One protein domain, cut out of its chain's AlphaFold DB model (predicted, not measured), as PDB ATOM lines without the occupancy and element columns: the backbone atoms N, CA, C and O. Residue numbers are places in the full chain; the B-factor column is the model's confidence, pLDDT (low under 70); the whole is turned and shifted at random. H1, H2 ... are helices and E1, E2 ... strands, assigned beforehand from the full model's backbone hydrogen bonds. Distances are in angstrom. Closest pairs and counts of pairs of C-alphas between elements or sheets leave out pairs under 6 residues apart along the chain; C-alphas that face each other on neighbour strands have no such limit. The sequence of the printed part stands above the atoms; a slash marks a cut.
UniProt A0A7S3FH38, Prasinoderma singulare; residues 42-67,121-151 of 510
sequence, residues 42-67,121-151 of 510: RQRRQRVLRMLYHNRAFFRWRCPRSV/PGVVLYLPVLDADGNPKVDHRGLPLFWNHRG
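This is residues 42 to 67 and 121 to 151 of the 510 residues of a protein of Prasinoderma singulare (UniProt A0A7S3FH38). Helix H1 sticks out with residues 42 to 50 as an arm, turns a corner into the short helix H2, and H2 packs with residues 59 to 62 on a small two-stranded hairpin, E1 and E2, joined by a long loop. The 57 printed residues run H1, H2, E1, E2, with an antiparallel sheet E1 - E2; the class is mixed, with under half of the residues in named elements. The whole is loose, radius of gyration of the C-alphas 13.3 A, spanning 38 by 29 by 19 A.

H1, residues 42 to 54, starts at C-alpha 42 (171.440, 127.701, 166.753) and is 18.2 A long. H2, residues 56 to 62, is 10.2 A. E1 is residues 126 to 128, 6.7 A; E2, residues 146 to 148, 6.6 A, ends at C-alpha 148 (164.609, 156.166, 176.659).

H1 and H2 are close but not clearly touching, about perpendicular at 76 degrees; their closest C-alphas, Leu 52 and Phe 59, are 6.8 A apart. The closest C-alphas of H2 and E2, Trp 61 and Phe 146, are 5.2 A apart. In the hairpin, N 147 and O 127 are within hydrogen-bond range at 2.8 A. H1 is apart from E1 and E2. Every O i to N i+4 pair is within range in H1, 2 of 3 in H2.

C-alphas 42 and 133, the farthest apart, are 39.8 A apart. Residues 68 to 120 are not printed; C-alphas 67 and 121 are 10.5 A apart across this cut. The E1 to E2 link is long, 17 residues. The pLDDT is under 70 at residues 42, 134 and 149 to 151.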
ATOM      1  N   ARG A  42     172.910 127.778 166.821       67.75
ATOM      2  CA  ARG A  42     171.440 127.701 166.753       67.75
ATOM      3  C   ARG A  42     170.796 127.693 168.141       67.75
ATOM      4  O   ARG A  42     169.856 128.451 168.363       67.75
ATOM      5  N   GLN A  43     171.333 126.917 169.084       71.06
ATOM      6  CA  GLN A  43     170.840 126.881 170.467       71.06
ATOM      7  C   GLN A  43     171.014 128.229 171.181       71.06
ATOM      8  O   GLN A  43     170.084 128.710 171.829       71.06
ATOM      9  N   ARG A  44     172.166 128.896 171.011       76.50
ATOM     10  CA  ARG A  44     172.386 130.247 171.554       76.50
ATOM     11  C   ARG A  44     171.430 131.274 170.951       76.50
ATOM     12  O   ARG A  44     170.831 132.044 171.695       76.50
ATOM     13  N   ARG A  45     171.209 131.236 169.635       76.88
ATOM     14  CA  ARG A  45     170.246 132.112 168.953       76.88
ATOM     15  C   ARG A  45     168.818 131.885 169.452       76.88
ATOM     16  O   ARG A  45     168.133 132.849 169.765       76.88
ATOM     17  N   GLN A  46     168.383 130.634 169.598       77.75
ATOM     18  CA  GLN A  46     167.070 130.316 170.176       77.75
ATOM     19  C   GLN A  46     166.939 130.809 171.621       77.75
ATOM     20  O   GLN A  46     165.889 131.330 171.989       77.75
ATOM     21  N   ARG A  47     168.000 130.704 172.428       79.38
ATOM     22  CA  ARG A  47     168.019 131.240 173.795       79.38
ATOM     23  C   ARG A  47     167.866 132.762 173.810       79.38
ATOM     24  O   ARG A  47     167.058 133.267 174.581       79.38
ATOM     25  N   VAL A  48     168.576 133.480 172.936       79.69
ATOM     26  CA  VAL A  48     168.444 134.942 172.791       79.69
ATOM     27  C   VAL A  48     167.042 135.327 172.318       79.69
ATOM     28  O   VAL A  48     166.444 136.225 172.896       79.69
ATOM     29  N   LEU A  49     166.469 134.614 171.342       77.94
ATOM     30  CA  LEU A  49     165.095 134.850 170.877       77.94
ATOM     31  C   LEU A  49     164.060 134.618 171.989       77.94
ATOM     32  O   LEU A  49     163.153 135.428 172.166       77.94
ATOM     33  N   ARG A  50     164.223 133.556 172.790       76.75
ATOM     34  CA  ARG A  50     163.388 133.323 173.979       76.75
ATOM     35  C   ARG A  50     163.554 134.440 175.007       76.75
ATOM     36  O   ARG A  50     162.560 134.896 175.561       76.75
ATOM     37  N   MET A  51     164.778 134.912 175.242       79.25
ATOM     38  CA  MET A  51     165.012 136.052 176.130       79.25
ATOM     39  C   MET A  51     164.361 137.330 175.594       79.25
ATOM     40  O   MET A  51     163.798 138.075 176.383       79.25
ATOM     41  N   LEU A  52     164.405 137.589 174.285       78.62
ATOM     42  CA  LEU A  52     163.771 138.765 173.678       78.62
ATOM     43  C   LEU A  52     162.263 138.777 173.951       78.62
ATOM     44  O   LEU A  52     161.684 139.824 174.236       78.62
ATOM     45  N   TYR A  53     161.644 137.597 173.897       74.12
ATOM     46  CA  TYR A  53     160.217 137.427 174.129       74.12
ATOM     47  C   TYR A  53     159.843 137.503 175.619       74.12
ATOM     48  O   TYR A  53     158.956 138.264 175.996       74.12
ATOM     49  N   HIS A  54     160.536 136.753 176.482       73.31
ATOM     50  CA  HIS A  54     160.173 136.609 177.900       73.31
ATOM     51  C   HIS A  54     160.835 137.632 178.831       73.31
ATOM     52  O   HIS A  54     160.343 137.874 179.927       73.31
ATOM     53  N   ASN A  55     161.938 138.250 178.413       80.31
ATOM     54  CA  ASN A  55     162.697 139.216 179.200       80.31
ATOM     55  C   ASN A  55     162.912 140.511 178.404       80.31
ATOM     56  O   ASN A  55     164.033 140.956 178.159       80.31
ATOM     57  N   ARG A  56     161.804 141.140 177.996       76.50
ATOM     58  CA  ARG A  56     161.828 142.428 177.284       76.50
ATOM     59  C   ARG A  56     162.565 143.518 178.066       76.50
ATOM     60  O   ARG A  56     163.208 144.362 177.450       76.50
ATOM     61  N   ALA A  57     162.493 143.496 179.400       75.56
ATOM     62  CA  ALA A  57     163.183 144.458 180.258       75.56
ATOM     63  C   ALA A  57     164.706 144.399 180.069       75.56
ATOM     64  O   ALA A  57     165.340 145.444 179.948       75.56
ATOM     65  N   PHE A  58     165.282 143.197 179.956       83.88
ATOM     66  CA  PHE A  58     166.714 143.025 179.714       83.88
ATOM     67  C   PHE A  58     167.185 143.803 178.480       83.88
ATOM     68  O   PHE A  58     168.103 144.613 178.590       83.88
ATOM     69  N   PHE A  59     166.515 143.613 177.337       84.62
ATOM     70  CA  PHE A  59     166.856 144.295 176.084       84.62
ATOM     71  C   PHE A  59     166.473 145.770 176.095       84.62
ATOM     72  O   PHE A  59     167.185 146.581 175.513       84.62
ATOM     73  N   ARG A  60     165.379 146.141 176.775       81.25
ATOM     74  CA  ARG A  60     164.920 147.534 176.835       81.25
ATOM     75  C   ARG A  60     166.004 148.476 177.342       81.25
ATOM     76  O   ARG A  60     166.130 149.561 176.789       81.25
ATOM     77  N   TRP A  61     166.728 148.050 178.372       80.38
ATOM     78  CA  TRP A  61     167.772 148.842 179.012       80.38
ATOM     79  C   TRP A  61     169.132 148.752 178.318       80.38
ATOM     80  O   TRP A  61     169.995 149.549 178.633       80.38
ATOM     81  N   ARG A  62     169.360 147.780 177.428       84.81
ATOM     82  CA  ARG A  62     170.713 147.447 176.922       84.81
ATOM     83  C   ARG A  62     170.868 147.577 175.418       84.81
ATOM     84  O   ARG A  62     171.981 147.577 174.911       84.81
ATOM     85  N   CYS A  63     169.757 147.621 174.695       83.62
ATOM     86  CA  CYS A  63     169.761 147.719 173.249       83.62
ATOM     87  C   CYS A  63     169.104 149.043 172.853       83.62
ATOM     88  O   CYS A  63     167.872 149.152 172.969       83.62
ATOM     89  N   PRO A  64     169.890 150.034 172.389       79.81
ATOM     90  CA  PRO A  64     169.321 151.204 171.748       79.81
ATOM     91  C   PRO A  64     168.532 150.746 170.521       79.81
ATOM     92  O   PRO A  64     168.875 149.762 169.858       79.81
ATOM     93  N   ARG A  65     167.408 151.411 170.269       79.75
ATOM     94  CA  ARG A  65     166.507 151.066 169.169       79.75
ATOM     95  C   ARG A  65     166.220 152.323 168.378       79.75
ATOM     96  O   ARG A  65     165.780 153.306 168.963       79.75
ATOM     97  N   SER A  66     166.426 152.249 167.073       81.12
ATOM     98  CA  SER A  66     165.971 153.271 166.146       81.12
ATOM     99  C   SER A  66     164.677 152.825 165.479       81.12
ATOM    100  O   SER A  66     164.504 151.647 165.139       81.12
ATOM    101  N   VAL A  67     163.749 153.761 165.312       82.56
ATOM    102  CA  VAL A  67     162.654 153.586 164.360       82.56
ATOM    103  C   VAL A  67     163.158 154.061 162.996       82.56
ATOM    104  O   VAL A  67     163.722 155.151 162.921       82.56
ATOM    105  N   PRO A 121     165.685 162.887 162.498       77.75
ATOM    106  CA  PRO A 121     167.066 162.795 162.043       77.75
ATOM    107  C   PRO A 121     167.976 163.617 162.966       77.75
ATOM    108  O   PRO A 121     167.659 164.746 163.328       77.75
ATOM    109  N   GLY A 122     169.096 163.026 163.387       76.50
ATOM    110  CA  GLY A 122     170.062 163.673 164.283       76.50
ATOM    111  C   GLY A 122     169.681 163.706 165.771       76.50
ATOM    112  O   GLY A 122     170.506 164.116 166.583       76.50
ATOM    113  N   VAL A 123     168.492 163.236 166.169       76.19
ATOM    114  CA  VAL A 123     168.068 163.225 167.581       76.19
ATOM    115  C   VAL A 123     168.268 161.844 168.207       76.19
ATOM    116  O   VAL A 123     167.633 160.857 167.835       76.19
ATOM    117  N   VAL A 124     169.128 161.771 169.225       76.06
ATOM    118  CA  VAL A 124     169.400 160.532 169.963       76.06
ATOM    119  C   VAL A 124     168.374 160.353 171.085       76.06
ATOM    120  O   VAL A 124     168.477 160.945 172.153       76.06
ATOM    121  N   LEU A 125     167.377 159.492 170.867       78.94
ATOM    122  CA  LEU A 125     166.309 159.224 171.849       78.94
ATOM    123  C   LEU A 125     166.690 158.214 172.949       78.94
ATOM    124  O   LEU A 125     165.920 158.004 173.892       78.94
ATOM    125  N   TYR A 126     167.844 157.561 172.810       80.25
ATOM    126  CA  TYR A 126     168.401 156.635 173.794       80.25
ATOM    127  C   TYR A 126     169.692 157.211 174.360       80.25
ATOM    128  O   TYR A 126     170.730 157.147 173.707       80.25
ATOM    129  N   LEU A 127     169.628 157.741 175.577       76.44
ATOM    130  CA  LEU A 127     170.793 158.300 176.254       76.44
ATOM    131  C   LEU A 127     171.438 157.243 177.152       76.44
ATOM    132  O   LEU A 127     170.709 156.470 177.785       76.44
ATOM    133  N   PRO A 128     172.776 157.172 177.228       79.19
ATOM    134  CA  PRO A 128     173.430 156.321 178.209       79.19
ATOM    135  C   PRO A 128     173.019 156.763 179.617       79.19
ATOM    136  O   PRO A 128     172.948 157.952 179.921       79.19
ATOM    137  N   VAL A 129     172.731 155.797 180.482       77.25
ATOM    138  CA  VAL A 129     172.605 156.067 181.913       77.25
ATOM    139  C   VAL A 129     174.012 156.321 182.422       77.25
ATOM    140  O   VAL A 129     174.877 155.471 182.227       77.25
ATOM    141  N   LEU A 130     174.240 157.462 183.054       76.56
ATOM    142  CA  LEU A 130     175.541 157.796 183.622       76.56
ATOM    143  C   LEU A 130     175.619 157.336 185.086       76.56
ATOM    144  O   LEU A 130     174.595 157.217 185.769       76.56
ATOM    145  N   ASP A 131     176.818 156.996 185.544       74.38
ATOM    146  CA  ASP A 131     177.124 156.816 186.962       74.38
ATOM    147  C   ASP A 131     177.423 158.163 187.645       74.38
ATOM    148  O   ASP A 131     177.273 159.227 187.043       74.38
ATOM    149  N   ALA A 132     177.771 158.121 188.934       71.81
ATOM    150  CA  ALA A 132     178.064 159.325 189.713       71.81
ATOM    151  C   ALA A 132     179.288 160.094 189.182       71.81
ATOM    152  O   ALA A 132     179.362 161.306 189.361       71.81
ATOM    153  N   ASP A 133     180.192 159.399 188.488       75.31
ATOM    154  CA  ASP A 133     181.428 159.944 187.929       75.31
ATOM    155  C   ASP A 133     181.241 160.424 186.475       75.31
ATOM    156  O   ASP A 133     182.193 160.853 185.823       75.31
ATOM    157  N   GLY A 134     180.014 160.352 185.947       68.00
ATOM    158  CA  GLY A 134     179.672 160.772 184.589       68.00
ATOM    159  C   GLY A 134     180.017 159.751 183.500       68.00
ATOM    160  O   GLY A 134     179.848 160.048 182.316       68.00
ATOM    161  N   ASN A 135     180.455 158.542 183.859       79.88
ATOM    162  CA  ASN A 135     180.766 157.481 182.905       79.88
ATOM    163  C   ASN A 135     179.517 156.650 182.557       79.88
ATOM    164  O   ASN A 135     178.575 156.564 183.350       79.88
ATOM    165  N   PRO A 136     179.468 155.997 181.378       81.12
ATOM    166  CA  PRO A 136     178.367 155.110 181.026       81.12
ATOM    167  C   PRO A 136     178.231 153.963 182.028       81.12
ATOM    168  O   PRO A 136     179.080 153.073 182.121       81.12
ATOM    169  N   LYS A 137     177.108 153.943 182.740       82.38
ATOM    170  CA  LYS A 137     176.791 152.923 183.726       82.38
ATOM    171  C   LYS A 137     176.640 151.569 183.045       82.38
ATOM    172  O   LYS A 137     175.770 151.369 182.190       82.38
ATOM    173  N   VAL A 138     177.457 150.620 183.480       87.44
ATOM    174  CA  VAL A 138     177.412 149.229 183.032       87.44
ATOM    175  C   VAL A 138     176.703 148.344 184.050       87.44
ATOM    176  O   VAL A 138     176.680 148.616 185.250       87.44
ATOM    177  N   ASP A 139     176.085 147.268 183.574       85.69
ATOM    178  CA  ASP A 139     175.532 146.242 184.452       85.69
ATOM    179  C   ASP A 139     176.598 145.238 184.930       85.69
ATOM    180  O   ASP A 139     177.753 145.265 184.513       85.69
ATOM    181  N   HIS A 140     176.188 144.274 185.763       84.75
ATOM    182  CA  HIS A 140     177.046 143.178 186.245       84.75
ATOM    183  C   HIS A 140     177.657 142.298 185.135       84.75
ATOM    184  O   HIS A 140     178.463 141.418 185.424       84.75
ATOM    185  N   ARG A 141     177.241 142.467 183.874       83.88
ATOM    186  CA  ARG A 141     177.767 141.754 182.701       83.88
ATOM    187  C   ARG A 141     178.672 142.644 181.851       83.88
ATOM    188  O   ARG A 141     179.080 142.208 180.777       83.88
ATOM    189  N   GLY A 142     178.951 143.867 182.303       85.81
ATOM    190  CA  GLY A 142     179.724 144.861 181.569       85.81
ATOM    191  C   GLY A 142     178.976 145.465 180.378       85.81
ATOM    192  O   GLY A 142     179.617 145.990 179.475       85.81
ATOM    193  N   LEU A 143     177.640 145.362 180.320       87.56
ATOM    194  CA  LEU A 143     176.849 145.939 179.232       87.56
ATOM    195  C   LEU A 143     176.352 147.342 179.604       87.56
ATOM    196  O   LEU A 143     175.813 147.501 180.702       87.56
ATOM    197  N   PRO A 144     176.456 148.333 178.700       86.38
ATOM    198  CA  PRO A 144     175.982 149.687 178.959       86.38
ATOM    199  C   PRO A 144     174.457 149.739 179.091       86.38
ATOM    200  O   PRO A 144     173.722 149.000 178.422       86.38
ATOM    201  N   LEU A 145     173.988 150.627 179.965       84.62
ATOM    202  CA  LEU A 145     172.572 150.886 180.192       84.62
ATOM    203  C   LEU A 145     172.127 152.167 179.482       84.62
ATOM    204  O   LEU A 145     172.850 153.157 179.462       84.62
ATOM    205  N   PHE A 146     170.908 152.159 178.947       83.00
ATOM    206  CA  PHE A 146     170.304 153.280 178.232       83.00
ATOM    207  C   PHE A 146     168.942 153.644 178.813       83.00
ATOM    208  O   PHE A 146     168.100 152.770 179.056       83.00
ATOM    209  N   TRP A 147     168.700 154.941 178.967       72.62
ATOM    210  CA  TRP A 147     167.381 155.501 179.213       72.62
ATOM    211  C   TRP A 147     166.725 155.903 177.889       72.62
ATOM    212  O   TRP A 147     167.397 156.197 176.907       72.62
ATOM    213  N   ASN A 148     165.396 155.860 177.847       75.25
ATOM    214  CA  ASN A 148     164.609 156.166 176.659       75.25
ATOM    215  C   ASN A 148     163.572 157.225 177.025       75.25
ATOM    216  O   ASN A 148     162.780 157.005 177.943       75.25
ATOM    217  N   HIS A 149     163.546 158.315 176.263       64.69
ATOM    218  CA  HIS A 149     162.598 159.416 176.433       64.69
ATOM    219  C   HIS A 149     161.197 159.142 175.849       64.69
ATOM    220  O   HIS A 149     160.305 159.974 175.959       64.69
ATOM    221  N   ARG A 150     160.952 157.963 175.266       67.25
ATOM    222  CA  ARG A 150     159.625 157.548 174.785       67.25
ATOM    223  C   ARG A 150     158.772 157.005 175.937       67.25
ATOM    224  O   ARG A 150     159.034 155.901 176.426       67.25
ATOM    225  N   GLY A 151     157.712 157.718 176.331       54.78
ATOM    226  CA  GLY A 151     156.744 157.204 177.308       54.78
ATOM    227  C   GLY A 151     155.575 158.129 177.665       54.78
ATOM    228  O   GLY A 151     155.675 159.346 177.575       54.78
TER     229      GLY A 151